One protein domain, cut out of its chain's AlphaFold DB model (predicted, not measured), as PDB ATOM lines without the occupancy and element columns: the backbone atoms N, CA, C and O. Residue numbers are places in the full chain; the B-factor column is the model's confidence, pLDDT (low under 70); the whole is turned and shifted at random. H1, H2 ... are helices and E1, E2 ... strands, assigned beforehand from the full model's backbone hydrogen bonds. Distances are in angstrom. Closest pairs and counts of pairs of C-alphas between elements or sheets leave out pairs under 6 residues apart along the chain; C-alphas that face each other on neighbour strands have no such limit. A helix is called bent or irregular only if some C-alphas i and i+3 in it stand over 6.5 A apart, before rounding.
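What this domain is: This is residues 2 to 57 and 107 to 189 of the 191 residues of an uncharacterized protein of Myxococcales bacterium (UniProt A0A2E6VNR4). A strongly twisted sheet of five bent or short strands makes the body; residues 19 to 29 of the long helix H1 and the short H2 pack on one face, and the short H3 is on the opposite face. Residues 2 to 14 of H1 stick out as an arm that makes the length. The printed part has 139 residues with three named helices and five named strands, in the order H1 H2 E1 E2 E3 E4 H3 E5, class mixed. The sheet, E4 E3 E2 E1 E5, is all antiparallel. The whole is compact, radius of gyration of the C-alphas 16.3 A, spanning 63 by 34 by 27 A.

How they stand to each other: E1, residues 120 to 123, E2, 138 to 145, E3, 148 to 160, and E4, 163 to 173, form a meander, each strand the antiparallel neighbour of the one before; E5, 184 to 188, is E1's other neighbour. Within hydrogen-bond range are N 156 and O 168 between E3 and E4, 2.8 A, N 142 and O 151 between E2 and E3, 2.8 A, N 121 and O 139 between E1 and E2, 2.8 A, and N 122 and O 186 between E1 and E5, 3.0 A. E4 bends by 88 degrees at residue 166. H1, residues 2 to 29, is on the sheet at a height over the sheet of 11.2 A, making two layers, a helix on one face; the closest C-alphas of H1 and E3 are those of Ala 26 and Val 153, 6.4 A. H2, residues 50 to 54, is on the same face and touches residues 21 to 29 of H1 alone, closest C-alphas Ile 22 and Ala 54, 5.1 A. H3, residues 179 to 183, is on the opposite face, over none of the strands, at a height over the sheet of 7.2 A. In H1, H2 and H3 every O i to N i+4 pair is within hydrogen-bond range.

Where its parts are: H1 runs 41.5 A from C-alpha 2 at (-66.197, -44.900, -27.716) to C-alpha 29. E3 spans 33.2 A, E4 24.0 A and E2 19.7 A. E5 ends at C-alpha 188, (-51.014, -21.314, -37.842).

The domain as a whole: The C-alphas of Ser 2 and Ala 161, the two farthest apart, are 64.3 A apart. Residues 58 to 106 are not printed; C-alphas 57 and 107 are 22.4 A apart across the cut. The links H1 to H2 and E1 to E2 are long. Residues 2 to 11 and 127 to 132 have pLDDT under 70.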
ATOM      1  N   SER A   2     -67.635 -44.547 -27.761       58.59
ATOM      2  CA  SER A   2     -66.197 -44.900 -27.716       58.59
ATOM      3  C   SER A   2     -65.369 -44.409 -28.912       58.59
ATOM      4  O   SER A   2     -64.253 -43.931 -28.726       58.59
ATOM      5  N   ASP A   3     -65.923 -44.470 -30.123       57.75
ATOM      6  CA  ASP A   3     -65.143 -44.255 -31.352       57.75
ATOM      7  C   ASP A   3     -64.839 -42.772 -31.617       57.75
ATOM      8  O   ASP A   3     -63.784 -42.430 -32.144       57.75
ATOM      9  N   LEU A   4     -65.723 -41.873 -31.163       55.66
ATOM     10  CA  LEU A   4     -65.532 -40.419 -31.248       55.66
ATOM     11  C   LEU A   4     -64.428 -39.927 -30.301       55.66
ATOM     12  O   LEU A   4     -63.635 -39.067 -30.681       55.66
ATOM     13  N   PHE A   5     -64.349 -40.491 -29.090       59.88
ATOM     14  CA  PHE A   5     -63.265 -40.183 -28.152       59.88
ATOM     15  C   PHE A   5     -61.923 -40.721 -28.661       59.88
ATOM     16  O   PHE A   5     -60.914 -40.026 -28.576       59.88
ATOM     17  N   HIS A   6     -61.910 -41.919 -29.255       63.31
ATOM     18  CA  HIS A   6     -60.687 -42.521 -29.783       63.31
ATOM     19  C   HIS A   6     -60.118 -41.744 -30.990       63.31
ATOM     20  O   HIS A   6     -58.912 -41.499 -31.051       63.31
ATOM     21  N   ASP A   7     -60.977 -41.280 -31.905       64.19
ATOM     22  CA  ASP A   7     -60.587 -40.475 -33.077       64.19
ATOM     23  C   ASP A   7     -60.066 -39.074 -32.686       64.19
ATOM     24  O   ASP A   7     -59.048 -38.607 -33.205       64.19
ATOM     25  N   GLN A   8     -60.688 -38.409 -31.702       60.16
ATOM     26  CA  GLN A   8     -60.208 -37.111 -31.203       60.16
ATOM     27  C   GLN A   8     -58.838 -37.208 -30.516       60.16
ATOM     28  O   GLN A   8     -57.963 -36.373 -30.765       60.16
ATOM     29  N   THR A   9     -58.611 -38.237 -29.695       65.12
ATOM     30  CA  THR A   9     -57.314 -38.455 -29.039       65.12
ATOM     31  C   THR A   9     -56.205 -38.737 -30.057       65.12
ATOM     32  O   THR A   9     -55.113 -38.177 -29.949       65.12
ATOM     33  N   GLN A  10     -56.471 -39.543 -31.091       65.25
ATOM     34  CA  GLN A  10     -55.485 -39.815 -32.142       65.25
ATOM     35  C   GLN A  10     -55.147 -38.566 -32.972       65.25
ATOM     36  O   GLN A  10     -53.968 -38.308 -33.236       65.25
ATOM     37  N   LYS A  11     -56.148 -37.751 -33.330       65.88
ATOM     38  CA  LYS A  11     -55.947 -36.479 -34.047       65.88
ATOM     39  C   LYS A  11     -55.120 -35.479 -33.239       65.88
ATOM     40  O   LYS A  11     -54.206 -34.861 -33.792       65.88
ATOM     41  N   ASN A  12     -55.380 -35.363 -31.937       74.25
ATOM     42  CA  ASN A  12     -54.589 -34.510 -31.049       74.25
ATOM     43  C   ASN A  12     -53.130 -34.983 -30.971       74.25
ATOM     44  O   ASN A  12     -52.220 -34.181 -31.181       74.25
ATOM     45  N   ASN A  13     -52.900 -36.291 -30.830       82.06
ATOM     46  CA  ASN A  13     -51.550 -36.863 -30.819       82.06
ATOM     47  C   ASN A  13     -50.789 -36.621 -32.136       82.06
ATOM     48  O   ASN A  13     -49.590 -36.339 -32.124       82.06
ATOM     49  N   ALA A  14     -51.459 -36.721 -33.288       86.25
ATOM     50  CA  ALA A  14     -50.841 -36.441 -34.585       86.25
ATOM     51  C   ALA A  14     -50.453 -34.958 -34.730       86.25
ATOM     52  O   ALA A  14     -49.363 -34.649 -35.221       86.25
ATOM     53  N   ARG A  15     -51.313 -34.040 -34.268       88.06
ATOM     54  CA  ARG A  15     -51.045 -32.592 -34.254       88.06
ATOM     55  C   ARG A  15     -49.858 -32.249 -33.355       88.06
ATOM     56  O   ARG A  15     -48.973 -31.507 -33.771       88.06
ATOM     57  N   GLU A  16     -49.793 -32.821 -32.157       90.19
ATOM     58  CA  GLU A  16     -48.686 -32.608 -31.215       90.19
ATOM     59  C   GLU A  16     -47.352 -33.138 -31.746       90.19
ATOM     60  O   GLU A  16     -46.350 -32.423 -31.722       90.19
ATOM     61  N   LYS A  17     -47.336 -34.353 -32.312       91.50
ATOM     62  CA  LYS A  17     -46.133 -34.914 -32.950       91.50
ATOM     63  C   LYS A  17     -45.629 -34.031 -34.089       91.50
ATOM     64  O   LYS A  17     -44.421 -33.837 -34.228       91.50
ATOM     65  N   ARG A  18     -46.542 -33.462 -34.882       92.19
ATOM     66  CA  ARG A  18     -46.195 -32.548 -35.977       92.19
ATOM     67  C   ARG A  18     -45.575 -31.254 -35.460       92.19
ATOM     68  O   ARG A  18     -44.517 -30.865 -35.944       92.19
ATOM     69  N   ARG A  19     -46.169 -30.636 -34.435       94.75
ATOM     70  CA  ARG A  19     -45.594 -29.453 -33.766       94.75
ATOM     71  C   ARG A  19     -44.201 -29.739 -33.222       94.75
ATOM     72  O   ARG A  19     -43.289 -28.954 -33.458       94.75
ATOM     73  N   ALA A  20     -44.013 -30.878 -32.555       95.06
ATOM     74  CA  ALA A  20     -42.711 -31.285 -32.035       95.06
ATOM     75  C   ALA A  20     -41.667 -31.460 -33.152       95.06
ATOM     76  O   ALA A  20     -40.521 -31.038 -32.996       95.06
ATOM     77  N   HIS A  21     -42.059 -32.032 -34.296       95.06
ATOM     78  CA  HIS A  21     -41.188 -32.152 -35.465       95.06
ATOM     79  C   HIS A  21     -40.787 -30.782 -36.029       95.06
ATOM     80  O   HIS A  21     -39.596 -30.517 -36.182       95.06
ATOM     81  N   ILE A  22     -41.762 -29.898 -36.275       96.44
ATOM     82  CA  ILE A  22     -41.528 -28.538 -36.788       96.44
ATOM     83  C   ILE A  22     -40.621 -27.760 -35.832       96.44
ATOM     84  O   ILE A  22     -39.658 -27.125 -36.261       96.44
ATOM     85  N   LEU A  23     -40.884 -27.850 -34.528       96.25
ATOM     86  CA  LEU A  23     -40.090 -27.196 -33.494       96.25
ATOM     87  C   LEU A  23     -38.636 -27.695 -33.494       96.25
ATOM     88  O   LEU A  23     -37.702 -26.890 -33.464       96.25
ATOM     89  N   LYS A  24     -38.430 -29.016 -33.577       96.94
ATOM     90  CA  LYS A  24     -37.095 -29.623 -33.674       96.94
ATOM     91  C   LYS A  24     -36.358 -29.161 -34.934       96.94
ATOM     92  O   LYS A  24     -35.188 -28.790 -34.840       96.94
ATOM     93  N   ALA A  25     -37.031 -29.156 -36.084       96.62
ATOM     94  CA  ALA A  25     -36.457 -28.691 -37.343       96.62
ATOM     95  C   ALA A  25     -36.067 -27.206 -37.262       96.62
ATOM     96  O   ALA A  25     -34.927 -26.855 -37.556       96.62
ATOM     97  N   ALA A  26     -36.953 -26.345 -36.758       97.31
ATOM     98  CA  ALA A  26     -36.680 -24.920 -36.588       97.31
ATOM     99  C   ALA A  26     -35.466 -24.659 -35.685       97.31
ATOM    100  O   ALA A  26     -34.638 -23.801 -35.990       97.31
ATOM    101  N   HIS A  27     -35.314 -25.421 -34.597       97.88
ATOM    102  CA  HIS A  27     -34.126 -25.338 -33.751       97.88
ATOM    103  C   HIS A  27     -32.836 -25.704 -34.490       97.88
ATOM    104  O   HIS A  27     -31.825 -25.038 -34.268       97.88
ATOM    105  N   ALA A  28     -32.869 -26.719 -35.356       97.94
ATOM    106  CA  ALA A  28     -31.711 -27.152 -36.137       97.94
ATOM    107  C   ALA A  28     -31.294 -26.136 -37.214       97.94
ATOM    108  O   ALA A  28     -30.128 -26.095 -37.592       97.94
ATOM    109  N   LEU A  29     -32.220 -25.290 -37.678       98.00
ATOM    110  CA  LEU A  29     -31.935 -24.247 -38.670       98.00
ATOM    111  C   LEU A  29     -31.227 -23.021 -38.077       98.00
ATOM    112  O   LEU A  29     -30.658 -22.227 -38.822       98.00
ATOM    113  N   VAL A  30     -31.247 -22.835 -36.752       98.25
ATOM    114  CA  VAL A  30     -30.636 -21.664 -36.103       98.25
ATOM    115  C   VAL A  30     -29.149 -21.574 -36.438       98.25
ATOM    116  O   VAL A  30     -28.378 -22.492 -36.189       98.25
ATOM    117  N   GLY A  31     -28.733 -20.414 -36.943       97.69
ATOM    118  CA  GLY A  31     -27.358 -20.156 -37.351       97.69
ATOM    119  C   GLY A  31     -27.094 -20.377 -38.837       97.69
ATOM    120  O   GLY A  31     -26.073 -19.874 -39.302       97.69
ATOM    121  N   ALA A  32     -28.004 -21.023 -39.574       97.75
ATOM    122  CA  ALA A  32     -27.912 -21.142 -41.024       97.75
ATOM    123  C   ALA A  32     -27.876 -19.760 -41.688       97.75
ATOM    124  O   ALA A  32     -28.521 -18.815 -41.215       97.75
ATOM    125  N   LYS A  33     -27.102 -19.648 -42.770       96.25
ATOM    126  CA  LYS A  33     -26.887 -18.407 -43.516       96.25
ATOM    127  C   LYS A  33     -26.980 -18.661 -45.012       96.25
ATOM    128  O   LYS A  33     -26.670 -19.763 -45.460       96.25
ATOM    129  N   THR A  34     -27.359 -17.639 -45.765       94.88
ATOM    130  CA  THR A  34     -27.181 -17.636 -47.221       94.88
ATOM    131  C   THR A  34     -25.759 -17.223 -47.587       94.88
ATOM    132  O   THR A  34     -25.046 -16.626 -46.774       94.88
ATOM    133  N   SER A  35     -25.360 -17.518 -48.822       89.12
ATOM    134  CA  SER A  35     -24.195 -16.896 -49.445       89.12
ATOM    135  C   SER A  35     -24.440 -15.407 -49.712       89.12
ATOM    136  O   SER A  35     -25.581 -14.929 -49.672       89.12
ATOM    137  N   GLU A  36     -23.352 -14.694 -49.996       87.38
ATOM    138  CA  GLU A  36     -23.409 -13.344 -50.550       87.38
ATOM    139  C   GLU A  36     -24.143 -13.354 -51.899       87.38
ATOM    140  O   GLU A  36     -24.003 -14.299 -52.679       87.38
ATOM    141  N   GLY A  37     -24.957 -12.327 -52.152       85.06
ATOM    142  CA  GLY A  37     -25.694 -12.179 -53.412       85.06
ATOM    143  C   GLY A  37     -26.952 -13.042 -53.542       85.06
ATOM    144  O   GLY A  37     -27.554 -13.042 -54.609       85.06
ATOM    145  N   PHE A  38     -27.364 -13.743 -52.479       91.50
ATOM    146  CA  PHE A  38     -28.609 -14.514 -52.473       91.50
ATOM    147  C   PHE A  38     -29.822 -13.648 -52.828       91.50
ATOM    148  O   PHE A  38     -30.066 -12.612 -52.195       91.50
ATOM    149  N   ASP A  39     -30.620 -14.131 -53.774       90.19
ATOM    150  CA  ASP A  39     -31.834 -13.484 -54.242       90.19
ATOM    151  C   ASP A  39     -33.084 -14.298 -53.850       90.19
ATOM    152  O   ASP A  39     -33.373 -15.340 -54.445       90.19
ATOM    153  N   PRO A  40     -33.904 -13.807 -52.900       88.31
ATOM    154  CA  PRO A  40     -35.158 -14.450 -52.507       88.31
ATOM    155  C   PRO A  40     -36.176 -14.646 -53.644       88.31
ATOM    156  O   PRO A  40     -37.158 -15.371 -53.467       88.31
ATOM    157  N   VAL A  41     -36.010 -13.980 -54.784       89.31
ATOM    158  CA  VAL A  41     -36.905 -14.093 -55.936       89.31
ATOM    159  C   VAL A  41     -36.513 -15.264 -56.832       89.31
ATOM    160  O   VAL A  41     -37.385 -15.989 -57.323       89.31
ATOM    161  N   HIS A  42     -35.210 -15.443 -57.037       90.12
ATOM    162  CA  HIS A  42     -34.661 -16.317 -58.070       90.12
ATOM    163  C   HIS A  42     -34.000 -17.578 -57.511       90.12
ATOM    164  O   HIS A  42     -33.999 -18.609 -58.186       90.12
ATOM    165  N   ASP A  43     -33.513 -17.537 -56.274       92.62
ATOM    166  CA  ASP A  43     -32.837 -18.675 -55.671       92.62
ATOM    167  C   ASP A  43     -33.817 -19.680 -55.068       92.62
ATOM    168  O   ASP A  43     -34.893 -19.350 -54.544       92.62
ATOM    169  N   GLN A  44     -33.391 -20.944 -55.114       91.94
ATOM    170  CA  GLN A  44     -34.112 -22.082 -54.554       91.94
ATOM    171  C   GLN A  44     -34.378 -21.912 -53.055       91.94
ATOM    172  O   GLN A  44     -33.711 -21.141 -52.358       91.94
ATOM    173  N   LEU A  45     -35.370 -22.649 -52.549       93.12
ATOM    174  CA  LEU A  45     -35.612 -22.712 -51.111       93.12
ATOM    175  C   LEU A  45     -34.376 -23.252 -50.393       93.12
ATOM    176  O   LEU A  45     -33.767 -24.233 -50.823       93.12
ATOM    177  N   CYS A  46     -34.017 -22.625 -49.282       94.56
ATOM    178  CA  CYS A  46     -32.906 -23.063 -48.453       94.56
ATOM    179  C   CYS A  46     -33.209 -22.819 -46.973       94.56
ATOM    180  O   CYS A  46     -34.305 -22.415 -46.599       94.56
ATOM    181  N   ALA A  47     -32.238 -23.089 -46.101       95.56
ATOM    182  CA  ALA A  47     -32.431 -23.093 -44.651       95.56
ATOM    183  C   ALA A  47     -33.008 -21.786 -44.065       95.56
ATOM    184  O   ALA A  47     -33.594 -21.819 -42.983       95.56
ATOM    185  N   VAL A  48     -32.869 -20.651 -44.759       95.62
ATOM    186  CA  VAL A  48     -33.464 -19.377 -44.324       95.62
ATOM    187  C   VAL A  48     -34.972 -19.281 -44.567       95.62
ATOM    188  O   VAL A  48     -35.629 -18.420 -43.986       95.62
ATOM    189  N   ASP A  49     -35.549 -20.190 -45.347       95.12
ATOM    190  CA  ASP A  49     -36.991 -20.329 -45.560       95.12
ATOM    191  C   ASP A  49     -37.610 -21.186 -44.457       95.12
ATOM    192  O   ASP A  49     -38.210 -22.232 -44.709       95.12
ATOM    193  N   VAL A  50     -37.418 -20.743 -43.209       96.19
ATOM    194  CA  VAL A  50     -37.621 -21.523 -41.977       96.19
ATOM    195  C   VAL A  50     -38.924 -22.316 -41.993       96.19
ATOM    196  O   VAL A  50     -38.915 -23.509 -41.707       96.19
ATOM    197  N   VAL A  51     -40.039 -21.669 -42.336       96.19
ATOM    198  CA  VAL A  51     -41.359 -22.310 -42.332       96.19
ATOM    199  C   VAL A  51     -41.476 -23.381 -43.410       96.19
ATOM    200  O   VAL A  51     -41.945 -24.483 -43.125       96.19
ATOM    201  N   MET A  52     -41.028 -23.081 -44.629       95.25
ATOM    202  CA  MET A  52     -41.086 -24.037 -45.731       95.25
ATOM    203  C   MET A  52     -40.203 -25.247 -45.461       95.25
ATOM    204  O   MET A  52     -40.655 -26.368 -45.663       95.25
ATOM    205  N   VAL A  53     -38.989 -25.037 -44.946       95.62
ATOM    206  CA  VAL A  53     -38.054 -26.125 -44.638       95.62
ATOM    207  C   VAL A  53     -38.518 -26.946 -43.434       95.62
ATOM    208  O   VAL A  53     -38.466 -28.170 -43.482       95.62
ATOM    209  N   ALA A  54     -39.025 -26.313 -42.372       94.19
ATOM    210  CA  ALA A  54     -39.528 -27.033 -41.198       94.19
ATOM    211  C   ALA A  54     -40.846 -27.787 -41.464       94.19
ATOM    212  O   ALA A  54     -41.147 -28.756 -40.768       94.19
ATOM    213  N   GLY A  55     -41.631 -27.341 -42.451       91.19
ATOM    214  CA  GLY A  55     -42.856 -27.999 -42.915       91.19
ATOM    215  C   GLY A  55     -42.673 -28.886 -44.152       91.19
ATOM    216  O   GLY A  55     -43.666 -29.336 -44.726       91.19
ATOM    217  N   ALA A  56     -41.442 -29.100 -44.620       88.62
ATOM    218  CA  ALA A  56     -41.177 -29.881 -45.822       88.62
ATOM    219  C   ALA A  56     -41.280 -31.400 -45.568       88.62
ATOM    220  O   ALA A  56     -41.021 -31.863 -44.457       88.62
ATOM    221  N   PRO A  57     -41.591 -32.202 -46.605       85.94
ATOM    222  CA  PRO A  57     -42.004 -31.778 -47.952       85.94
ATOM    223  C   PRO A  57     -43.503 -31.437 -48.056       85.94
ATOM    224  O   PRO A  57     -43.935 -30.805 -49.019       85.94
ATOM    225  N   ILE A 107     -54.834 -18.550 -37.852       97.31
ATOM    226  CA  ILE A 107     -55.430 -17.875 -36.705       97.31
ATOM    227  C   ILE A 107     -54.876 -16.442 -36.676       97.31
ATOM    228  O   ILE A 107     -53.657 -16.254 -36.589       97.31
ATOM    229  N   PRO A 108     -55.729 -15.407 -36.785       96.38
ATOM    230  CA  PRO A 108     -55.273 -14.027 -36.649       96.38
ATOM    231  C   PRO A 108     -54.747 -13.775 -35.229       96.38
ATOM    232  O   PRO A 108     -55.176 -14.427 -34.276       96.38
ATOM    233  N   ARG A 109     -53.833 -12.813 -35.060       94.38
ATOM    234  CA  ARG A 109     -53.370 -12.414 -33.721       94.38
ATOM    235  C   ARG A 109     -54.565 -12.023 -32.840       94.38
ATOM    236  O   ARG A 109     -55.473 -11.335 -33.292       94.38
ATOM    237  N   GLY A 110     -54.561 -12.493 -31.591       90.94
ATOM    238  CA  GLY A 110     -55.686 -12.349 -30.658       90.94
ATOM    239  C   GLY A 110     -56.848 -13.327 -30.892       90.94
ATOM    240  O   GLY A 110     -57.795 -13.331 -30.114       90.94
ATOM    241  N   GLY A 111     -56.783 -14.162 -31.935       93.12
ATOM    242  CA  GLY A 111     -57.752 -15.224 -32.198       93.12
ATOM    243  C   GLY A 111     -57.592 -16.445 -31.287       93.12
ATOM    244  O   GLY A 111     -56.682 -16.520 -30.463       93.12
ATOM    245  N   ALA A 112     -58.491 -17.417 -31.462       91.88
ATOM    246  CA  ALA A 112     -58.461 -18.706 -30.775       91.88
ATOM    247  C   ALA A 112     -58.253 -19.862 -31.776       91.88
ATOM    248  O   ALA A 112     -58.757 -19.780 -32.900       91.88
ATOM    249  N   PRO A 113     -57.586 -20.965 -31.379       92.12
ATOM    250  CA  PRO A 113     -56.913 -21.184 -30.091       92.12
ATOM    251  C   PRO A 113     -55.653 -20.320 -29.919       92.12
ATOM    252  O   PRO A 113     -55.122 -19.809 -30.896       92.12
ATOM    253  N   ALA A 114     -55.173 -20.190 -28.678       94.38
ATOM    254  CA  ALA A 114     -53.936 -19.478 -28.356       94.38
ATOM    255  C   ALA A 114     -52.705 -20.076 -29.078       94.38
ATOM    256  O   ALA A 114     -52.696 -21.277 -29.381       94.38
ATOM    257  N   PRO A 115     -51.652 -19.271 -29.330       96.38
ATOM    258  CA  PRO A 115     -50.422 -19.764 -29.931       96.38
ATOM    259  C   PRO A 115     -49.731 -20.773 -29.011       96.38
ATOM    260  O   PRO A 115     -49.773 -20.649 -27.788       96.38
ATOM    261  N   VAL A 116     -49.036 -21.745 -29.605       96.69
ATOM    262  CA  VAL A 116     -48.211 -22.725 -28.887       96.69
ATOM    263  C   VAL A 116     -46.907 -23.013 -29.644       96.69
ATOM    264  O   VAL A 116     -46.837 -22.781 -30.856       96.69
ATOM    265  N   PRO A 117     -45.866 -23.543 -28.973       97.69
ATOM    266  CA  PRO A 117     -44.632 -23.954 -29.636       97.69
ATOM    267  C   PRO A 117     -44.857 -24.931 -30.799       97.69
ATOM    268  O   PRO A 117     -45.691 -25.834 -30.729       97.69
ATOM    269  N   GLY A 118     -44.089 -24.749 -31.874       96.88
ATOM    270  CA  GLY A 118     -44.183 -25.548 -33.099       96.88
ATOM    271  C   GLY A 118     -45.239 -25.068 -34.101       96.88
ATOM    272  O   GLY A 118     -45.273 -25.578 -35.219       96.88
ATOM    273  N   MET A 119     -46.062 -24.076 -33.750       97.69
ATOM    274  CA  MET A 119     -46.843 -23.322 -34.735       97.69
ATOM    275  C   MET A 119     -45.947 -22.379 -35.544       97.69
ATOM    276  O   MET A 119     -44.902 -21.922 -35.071       97.69
ATOM    277  N   VAL A 120     -46.387 -22.039 -36.751       97.31
ATOM    278  CA  VAL A 120     -45.757 -20.992 -37.562       97.31
ATOM    279  C   VAL A 120     -46.357 -19.635 -37.224       97.31
ATOM    280  O   VAL A 120     -47.517 -19.546 -36.830       97.31
ATOM    281  N   CYS A 121     -45.575 -18.574 -37.376       97.44
ATOM    282  CA  CYS A 121     -45.976 -17.198 -37.107       97.44
ATOM    283  C   CYS A 121     -45.638 -16.293 -38.288       97.44
ATOM    284  O   CYS A 121     -44.722 -16.574 -39.065       97.44
ATOM    285  N   PHE A 122     -46.401 -15.213 -38.415       96.44
ATOM    286  CA  PHE A 122     -46.372 -14.323 -39.567       96.44
ATOM    287  C   PHE A 122     -46.217 -12.878 -39.117       96.44
ATOM    288  O   PHE A 122     -46.961 -12.422 -38.248       96.44
ATOM    289  N   PHE A 123     -45.280 -12.163 -39.733       94.44
ATOM    290  CA  PHE A 123     -44.947 -10.785 -39.391       94.44
ATOM    291  C   PHE A 123     -45.190  -9.850 -40.571       94.44
ATOM    292  O   PHE A 123     -44.875 -10.176 -41.712       94.44
ATOM    293  N   GLU A 124     -45.712  -8.662 -40.295       91.12
ATOM    294  CA  GLU A 124     -45.902  -7.597 -41.270       91.12
ATOM    295  C   GLU A 124     -45.128  -6.349 -40.827       91.12
ATOM    296  O   GLU A 124     -45.554  -5.587 -39.966       91.12
ATOM    297  N   TRP A 125     -43.941  -6.159 -41.408       86.38
ATOM    298  CA  TRP A 125     -43.158  -4.927 -41.295       86.38
ATOM    299  C   TRP A 125     -43.730  -3.835 -42.202       86.38
ATOM    300  O   TRP A 125     -44.192  -4.136 -43.306       86.38
ATOM    301  N   GLU A 126     -43.592  -2.580 -41.771       72.12
ATOM    302  CA  GLU A 126     -44.140  -1.373 -42.412       72.12
ATOM    303  C   GLU A 126     -43.627  -1.102 -43.838       72.12
ATOM    304  O   GLU A 126     -44.223  -0.315 -44.569       72.12
ATOM    305  N   ASP A 127     -42.558  -1.772 -44.273       69.00
ATOM    306  CA  ASP A 127     -42.053  -1.681 -45.643       69.00
ATOM    307  C   ASP A 127     -43.007  -2.397 -46.628       69.00
ATOM    308  O   ASP A 127     -42.984  -3.628 -46.771       69.00
ATOM    309  N   ARG A 128     -43.877  -1.602 -47.273       52.91
ATOM    310  CA  ARG A 128     -44.958  -2.011 -48.194       52.91
ATOM    311  C   ARG A 128     -44.496  -2.163 -49.648       52.91
ATOM    312  O   ARG A 128     -45.161  -1.698 -50.577       52.91
ATOM    313  N   GLY A 129     -43.366  -2.826 -49.879       56.00
ATOM    314  CA  GLY A 129     -43.034  -3.297 -51.227       56.00
ATOM    315  C   GLY A 129     -44.162  -4.186 -51.780       56.00
ATOM    316  O   GLY A 129     -44.659  -5.058 -51.069       56.00
ATOM    317  N   ARG A 130     -44.573  -3.974 -53.045       51.16
ATOM    318  CA  ARG A 130     -45.722  -4.665 -53.682       51.16
ATOM    319  C   ARG A 130     -45.627  -6.198 -53.674       51.16
ATOM    320  O   ARG A 130     -46.658  -6.856 -53.752       51.16
ATOM    321  N   PHE A 131     -44.423  -6.758 -53.572       54.47
ATOM    322  CA  PHE A 131     -44.172  -8.195 -53.650       54.47
ATOM    323  C   PHE A 131     -43.110  -8.596 -52.618       54.47
ATOM    324  O   PHE A 131     -41.916  -8.633 -52.900       54.47
ATOM    325  N   ASN A 132     -43.529  -8.792 -51.367       65.38
ATOM    326  CA  ASN A 132     -42.596  -9.015 -50.267       65.38
ATOM    327  C   ASN A 132     -42.258 -10.505 -50.117       65.38
ATOM    328  O   ASN A 132     -42.930 -11.243 -49.402       65.38
ATOM    329  N   PHE A 133     -41.209 -10.944 -50.814       74.81
ATOM    330  CA  PHE A 133     -40.682 -12.317 -50.763       74.81
ATOM    331  C   PHE A 133     -39.544 -12.475 -49.748       74.81
ATOM    332  O   PHE A 133     -38.736 -13.398 -49.846       74.81
ATOM    333  N   LYS A 134     -39.429 -11.541 -48.796       83.31
ATOM    334  CA  LYS A 134     -38.335 -11.536 -47.827       83.31
ATOM    335  C   LYS A 134     -38.490 -12.721 -46.854       83.31
ATOM    336  O   LYS A 134     -39.560 -12.881 -46.262       83.31
ATOM    337  N   PRO A 135     -37.435 -13.525 -46.630       85.75
ATOM    338  CA  PRO A 135     -37.473 -14.654 -45.694       85.75
ATOM    339  C   PRO A 135     -37.731 -14.271 -44.223       85.75
ATOM    340  O   PRO A 135     -38.037 -15.129 -43.401       85.75
ATOM    341  N   ASP A 136     -37.617 -12.990 -43.860       89.81
ATOM    342  CA  ASP A 136     -37.758 -12.472 -42.489       89.81
ATOM    343  C   ASP A 136     -39.214 -12.246 -42.039       89.81
ATOM    344  O   ASP A 136     -39.473 -11.607 -41.018       89.81
ATOM    345  N   ARG A 137     -40.173 -12.744 -42.819       91.81
ATOM    346  CA  ARG A 137     -41.609 -12.486 -42.674       91.81
ATOM    347  C   ARG A 137     -42.394 -13.629 -42.038       91.81
ATOM    348  O   ARG A 137     -43.524 -13.439 -41.591       91.81
ATOM    349  N   SER A 138     -41.822 -14.827 -42.000       94.81
ATOM    350  CA  SER A 138     -42.475 -15.995 -41.415       94.81
ATOM    351  C   SER A 138     -41.476 -16.855 -40.657       94.81
ATOM    352  O   SER A 138     -40.343 -17.046 -41.095       94.81
ATOM    353  N   GLY A 139     -41.891 -17.347 -39.495       96.94
ATOM    354  CA  GLY A 139     -41.028 -18.082 -38.581       96.94
ATOM    355  C   GLY A 139     -41.779 -19.156 -37.813       96.94
ATOM    356  O   GLY A 139     -42.953 -19.419 -38.066       96.94
ATOM    357  N   VAL A 140     -41.107 -19.765 -36.841       98.38
ATOM    358  CA  VAL A 140     -41.677 -20.806 -35.972       98.38
ATOM    359  C   VAL A 140     -41.646 -20.337 -34.526       98.38
ATOM    360  O   VAL A 140     -40.632 -19.827 -34.049       98.38
ATOM    361  N   ILE A 141     -42.755 -20.530 -33.820       98.44
ATOM    362  CA  ILE A 141     -42.887 -20.219 -32.399       98.44
ATOM    363  C   ILE A 141     -42.090 -21.248 -31.599       98.44
ATOM    364  O   ILE A 141     -42.341 -22.450 -31.690       98.44
ATOM    365  N   LEU A 142     -41.136 -20.768 -30.803       98.00
ATOM    366  CA  LEU A 142     -40.342 -21.601 -29.898       98.00
ATOM    367  C   LEU A 142     -40.931 -21.646 -28.500       98.00
ATOM    368  O   LEU A 142     -40.898 -22.685 -27.846       98.00
ATOM    369  N   LYS A 143     -41.425 -20.501 -28.031       97.69
ATOM    370  CA  LYS A 143     -41.931 -20.344 -26.678       97.69
ATOM    371  C   LYS A 143     -43.087 -19.358 -26.656       97.69
ATOM    372  O   LYS A 143     -43.100 -18.369 -27.394       97.69
ATOM    373  N   THR A 144     -44.024 -19.650 -25.770       96.56
ATOM    374  CA  THR A 144     -45.116 -18.769 -25.390       96.56
ATOM    375  C   THR A 144     -45.103 -18.563 -23.885       96.56
ATOM    376  O   THR A 144     -44.811 -19.504 -23.147       96.56
ATOM    377  N   ASP A 145     -45.445 -17.365 -23.431       94.50
ATOM    378  CA  ASP A 145     -45.631 -17.027 -22.020       94.50
ATOM    379  C   ASP A 145     -47.016 -16.377 -21.884       94.50
ATOM    380  O   ASP A 145     -47.367 -15.527 -22.689       94.50
ATOM    381  N   ASN A 146     -47.848 -16.807 -20.930       90.19
ATOM    382  CA  ASN A 146     -49.215 -16.282 -20.746       90.19
ATOM    383  C   ASN A 146     -50.060 -16.230 -22.041       90.19
ATOM    384  O   ASN A 146     -50.743 -15.245 -22.306       90.19
ATOM    385  N   ASN A 147     -50.014 -17.291 -22.857       89.94
ATOM    386  CA  ASN A 147     -50.692 -17.379 -24.162       89.94
ATOM    387  C   ASN A 147     -50.232 -16.348 -25.215       89.94
ATOM    388  O   ASN A 147     -50.877 -16.213 -26.253       89.94
ATOM    389  N   THR A 148     -49.117 -15.649 -25.000       92.56
ATOM    390  CA  THR A 148     -48.505 -14.754 -25.991       92.56
ATOM    391  C   THR A 148     -47.192 -15.338 -26.499       92.56
ATOM    392  O   THR A 148     -46.548 -16.154 -25.840       92.56
ATOM    393  N   VAL A 149     -46.798 -14.970 -27.718       96.56
ATOM    394  CA  VAL A 149     -45.526 -15.412 -28.302       96.56
ATOM    395  C   VAL A 149     -44.383 -14.665 -27.626       96.56
ATOM    396  O   VAL A 149     -44.353 -13.443 -27.687       96.56
ATOM    397  N   SER A 150     -43.426 -15.387 -27.038       97.12
ATOM    398  CA  SER A 150     -42.270 -14.786 -26.351       97.12
ATOM    399  C   SER A 150     -40.928 -15.136 -26.990       97.12
ATOM    400  O   SER A 150     -39.932 -14.433 -26.799       97.12
ATOM    401  N   GLN A 151     -40.876 -16.203 -27.794       98.19
ATOM    402  CA  GLN A 151     -39.683 -16.552 -28.556       98.19
ATOM    403  C   GLN A 151     -40.026 -17.200 -29.894       98.19
ATOM    404  O   GLN A 151     -40.877 -18.088 -29.966       98.19
ATOM    405  N   VAL A 152     -39.295 -16.818 -30.941       98.38
ATOM    406  CA  VAL A 152     -39.422 -17.399 -32.282       98.38
ATOM    407  C   VAL A 152     -38.063 -17.735 -32.890       98.38
ATOM    408  O   VAL A 152     -37.032 -17.170 -32.512       98.38
ATOM    409  N   VAL A 153     -38.070 -18.643 -33.863       98.31
ATOM    410  CA  VAL A 153     -37.038 -18.727 -34.900       98.31
ATOM    411  C   VAL A 153     -37.532 -17.943 -36.097       98.31
ATOM    412  O   VAL A 153     -38.623 -18.204 -36.601       98.31
ATOM    413  N   LEU A 154     -36.716 -17.005 -36.552       96.25
ATOM    414  CA  LEU A 154     -36.999 -16.185 -37.716       96.25
ATOM    415  C   LEU A 154     -35.693 -15.893 -38.443       96.25
ATOM    416  O   LEU A 154     -34.614 -15.869 -37.844       96.25
ATOM    417  N   THR A 155     -35.796 -15.629 -39.731       95.62
ATOM    418  CA  THR A 155     -34.672 -15.126 -40.504       95.62
ATOM    419  C   THR A 155     -34.501 -13.621 -40.302       95.62
ATOM    420  O   THR A 155     -35.472 -12.882 -40.171       95.62
ATOM    421  N   ARG A 156     -33.256 -13.142 -40.272       94.12
ATOM    422  CA  ARG A 156     -32.916 -11.715 -40.276       94.12
ATOM    423  C   ARG A 156     -31.962 -11.389 -41.425       94.12
ATOM    424  O   ARG A 156     -31.101 -12.222 -41.727       94.12
ATOM    425  N   PRO A 157     -32.092 -10.206 -42.049       92.12
ATOM    426  CA  PRO A 157     -31.108  -9.744 -43.016       92.12
ATOM    427  C   PRO A 157     -29.755  -9.545 -42.325       92.12
ATOM    428  O   PRO A 157     -29.675  -9.061 -41.195       92.12
ATOM    429  N   VAL A 158     -28.690  -9.929 -43.016       91.25
ATOM    430  CA  VAL A 158     -27.311  -9.584 -42.675       91.25
ATOM    431  C   VAL A 158     -26.977  -8.320 -43.452       91.25
ATOM    432  O   VAL A 158     -27.109  -8.301 -44.677       91.25
ATOM    433  N   LEU A 159     -26.597  -7.264 -42.735       90.69
ATOM    434  CA  LEU A 159     -26.315  -5.960 -43.321       90.69
ATOM    435  C   LEU A 159     -24.809  -5.719 -43.407       90.69
ATOM    436  O   LEU A 159     -24.106  -5.909 -42.417       90.69
ATOM    437  N   ASP A 160     -24.356  -5.240 -44.561       88.75
ATOM    438  CA  ASP A 160     -23.030  -4.656 -44.764       88.75
ATOM    439  C   ASP A 160     -23.190  -3.259 -45.375       88.75
ATOM    440  O   ASP A 160     -23.935  -3.077 -46.341       88.75
ATOM    441  N   ALA A 161     -22.577  -2.249 -44.755       90.25
ATOM    442  CA  ALA A 161     -22.744  -0.832 -45.103       90.25
ATOM    443  C   ALA A 161     -24.219  -0.402 -45.332       90.25
ATOM    444  O   ALA A 161     -24.527   0.397 -46.218       90.25
ATOM    445  N   GLY A 162     -25.153  -0.963 -44.553       84.94
ATOM    446  CA  GLY A 162     -26.594  -0.691 -44.657       84.94
ATOM    447  C   GLY A 162     -27.328  -1.438 -45.779       84.94
ATOM    448  O   GLY A 162     -28.543  -1.293 -45.909       84.94
ATOM    449  N   LYS A 163     -26.638  -2.267 -46.569       85.62
ATOM    450  CA  LYS A 163     -27.224  -3.105 -47.624       85.62
ATOM    451  C   LYS A 163     -27.377  -4.541 -47.143       85.62
ATOM    452  O   LYS A 163     -26.520  -5.059 -46.440       85.62
ATOM    453  N   THR A 164     -28.467  -5.201 -47.532       87.81
ATOM    454  CA  THR A 164     -28.632  -6.637 -47.258       87.81
ATOM    455  C   THR A 164     -27.703  -7.432 -48.167       87.81
ATOM    456  O   THR A 164     -27.872  -7.393 -49.381       87.81
ATOM    457  N   VAL A 165     -26.744  -8.147 -47.580       89.94
ATOM    458  CA  VAL A 165     -25.800  -9.025 -48.303       89.94
ATOM    459  C   VAL A 165     -26.165 -10.502 -48.191       89.94
ATOM    460  O   VAL A 165     -25.628 -11.339 -48.908       89.94
ATOM    461  N   GLY A 166     -27.099 -10.833 -47.303       91.94
ATOM    462  CA  GLY A 166     -27.604 -12.183 -47.125       91.94
ATOM    463  C   GLY A 166     -28.574 -12.259 -45.959       91.94
ATOM    464  O   GLY A 166     -29.052 -11.246 -45.448       91.94
ATOM    465  N   TYR A 167     -28.845 -13.476 -45.512       95.06
ATOM    466  CA  TYR A 167     -29.795 -13.751 -44.446       95.06
ATOM    467  C   TYR A 167     -29.232 -14.759 -43.454       95.06
ATOM    468  O   TYR A 167     -28.413 -15.606 -43.805       95.06
ATOM    469  N   ARG A 168     -29.694 -14.680 -42.204       96.75
ATOM    470  CA  ARG A 168     -29.345 -15.623 -41.142       96.75
ATOM    471  C   ARG A 168     -30.568 -16.012 -40.328       96.75
ATOM    472  O   ARG A 168     -31.315 -15.146 -39.882       96.75
ATOM    473  N   VAL A 169     -30.707 -17.298 -40.043       98.25
ATOM    474  CA  VAL A 169     -31.711 -17.800 -39.102       98.25
ATOM    475  C   VAL A 169     -31.246 -17.549 -37.672       98.25
ATOM    476  O   VAL A 169     -30.149 -17.955 -37.276       98.25
ATOM    477  N   VAL A 170     -32.083 -16.897 -36.871       98.12
ATOM    478  CA  VAL A 170     -31.768 -16.525 -35.490       98.12
ATOM    479  C   VAL A 170     -32.932 -16.829 -34.552       98.12
ATOM    480  O   VAL A 170     -34.088 -16.924 -34.962       98.12
ATOM    481  N   ARG A 171     -32.617 -16.971 -33.261       98.19
ATOM    482  CA  ARG A 171     -33.628 -16.959 -32.200       98.19
ATOM    483  C   ARG A 171     -33.866 -15.524 -31.778       98.19
ATOM    484  O   ARG A 171     -32.908 -14.805 -31.499       98.19
ATOM    485  N   LEU A 172     -35.126 -15.134 -31.685       97.00
ATOM    486  CA  LEU A 172     -35.520 -13.793 -31.282       97.00
ATOM    487  C   LEU A 172     -36.463 -13.884 -30.099       97.00
ATOM    488  O   LEU A 172     -37.362 -14.726 -30.083       97.00
ATOM    489  N   LYS A 173     -36.237 -13.017 -29.115       96.94
ATOM    490  CA  LYS A 173     -37.236 -12.732 -28.093       96.94
ATOM    491  C   LYS A 173     -38.270 -11.790 -28.696       96.94
ATOM    492  O   LYS A 173     -37.903 -10.894 -29.451       96.94
ATOM    493  N   VAL A 174     -39.526 -12.021 -28.353       95.38
ATOM    494  CA  VAL A 174     -40.640 -11.128 -28.655       95.38
ATOM    495  C   VAL A 174     -41.040 -10.506 -27.327       95.38
ATOM    496  O   VAL A 174     -41.406 -11.230 -26.401       95.38
ATOM    497  N   VAL A 175     -40.859  -9.195 -27.202       94.06
ATOM    498  CA  VAL A 175     -41.182  -8.461 -25.980       94.06
ATOM    499  C   VAL A 175     -42.537  -7.797 -26.164       94.06
ATOM    500  O   VAL A 175     -42.808  -7.189 -27.197       94.06
ATOM    501  N   GLU A 176     -43.395  -7.917 -25.157       89.44
ATOM    502  CA  GLU A 176     -44.709  -7.285 -25.170       89.44
ATOM    503  C   GLU A 176     -44.596  -5.780 -25.454       89.44
ATOM    504  O   GLU A 176     -43.793  -5.072 -24.844       89.44
ATOM    505  N   GLY A 177     -45.377  -5.303 -26.425       88.44
ATOM    506  CA  GLY A 177     -45.369  -3.903 -26.835       88.44
ATOM    507  C   GLY A 177     -44.148  -3.471 -27.653       88.44
ATOM    508  O   GLY A 177     -44.031  -2.282 -27.953       88.44
ATOM    509  N   ASP A 178     -43.245  -4.371 -28.051       92.25
ATOM    510  CA  ASP A 178     -42.160  -4.033 -28.975       92.25
ATOM    511  C   ASP A 178     -42.626  -4.016 -30.449       92.25
ATOM    512  O   ASP A 178     -43.765  -4.340 -30.794       92.25
ATOM    513  N   ALA A 179     -41.746  -3.578 -31.354       91.56
ATOM    514  CA  ALA A 179     -42.067  -3.506 -32.780       91.56
ATOM    515  C   ALA A 179     -42.301  -4.887 -33.420       91.56
ATOM    516  O   ALA A 179     -43.057  -4.998 -34.382       91.56
ATOM    517  N   MET A 180     -41.663  -5.937 -32.903       91.88
ATOM    518  CA  MET A 180     -41.789  -7.297 -33.413       91.88
ATOM    519  C   MET A 180     -43.112  -7.936 -32.993       91.88
ATOM    520  O   MET A 180     -43.780  -8.557 -33.816       91.88
ATOM    521  N   GLU A 181     -43.508  -7.744 -31.741       93.56
ATOM    522  CA  GLU A 181     -44.800  -8.137 -31.202       93.56
ATOM    523  C   GLU A 181     -45.925  -7.415 -31.945       93.56
ATOM    524  O   GLU A 181     -46.862  -8.064 -32.408       93.56
ATOM    525  N   ARG A 182     -45.780  -6.104 -32.188       93.31
ATOM    526  CA  ARG A 182     -46.730  -5.335 -33.006       93.31
ATOM    527  C   ARG A 182     -46.838  -5.837 -34.443       93.31
ATOM    528  O   ARG A 182     -47.944  -5.873 -34.972       93.31
ATOM    529  N   ALA A 183     -45.719  -6.231 -35.048       94.00
ATOM    530  CA  ALA A 183     -45.689  -6.756 -36.408       94.00
ATOM    531  C   ALA A 183     -46.271  -8.171 -36.525       94.00
ATOM    532  O   ALA A 183     -46.568  -8.600 -37.635       94.00
ATOM    533  N   LEU A 184     -46.431  -8.922 -35.431       95.50
ATOM    534  CA  LEU A 184     -47.068 -10.237 -35.475       95.50
ATOM    535  C   LEU A 184     -48.540 -10.078 -35.895       95.50
ATOM    536  O   LEU A 184     -49.325  -9.448 -35.189       95.50
ATOM    537  N   VAL A 185     -48.929 -10.681 -37.019       95.81
ATOM    538  CA  VAL A 185     -50.300 -10.581 -37.569       95.81
ATOM    539  C   VAL A 185     -51.123 -11.854 -37.386       95.81
ATOM    540  O   VAL A 185     -52.355 -11.830 -37.453       95.81
ATOM    541  N   GLY A 186     -50.463 -12.976 -37.113       96.81
ATOM    542  CA  GLY A 186     -51.131 -14.245 -36.860       96.81
ATOM    543  C   GLY A 186     -50.176 -15.422 -36.809       96.81
ATOM    544  O   GLY A 186     -48.954 -15.283 -36.907       96.81
ATOM    545  N   TYR A 187     -50.764 -16.596 -36.644       97.19
ATOM    546  CA  TYR A 187     -50.067 -17.864 -36.518       97.19
ATOM    547  C   TYR A 187     -50.910 -18.993 -37.109       97.19
ATOM    548  O   TYR A 187     -52.084 -18.812 -37.426       97.19
ATOM    549  N   ALA A 188     -50.306 -20.155 -37.322       96.75
ATOM    550  CA  ALA A 188     -51.014 -21.314 -37.842       96.75
ATOM    551  C   ALA A 188     -50.396 -22.621 -37.358       96.75
ATOM    552  O   ALA A 188     -49.180 -22.728 -37.178       96.75
ATOM    553  N   ASP A 189     -51.236 -23.639 -37.217       91.88
ATOM    554  CA  ASP A 189     -50.757 -25.016 -37.235       91.88
ATOM    555  C   ASP A 189     -50.583 -25.461 -38.675       91.88
ATOM    556  O   ASP A 189     -51.501 -25.329 -39.479       91.88
TER     557      ASP A 189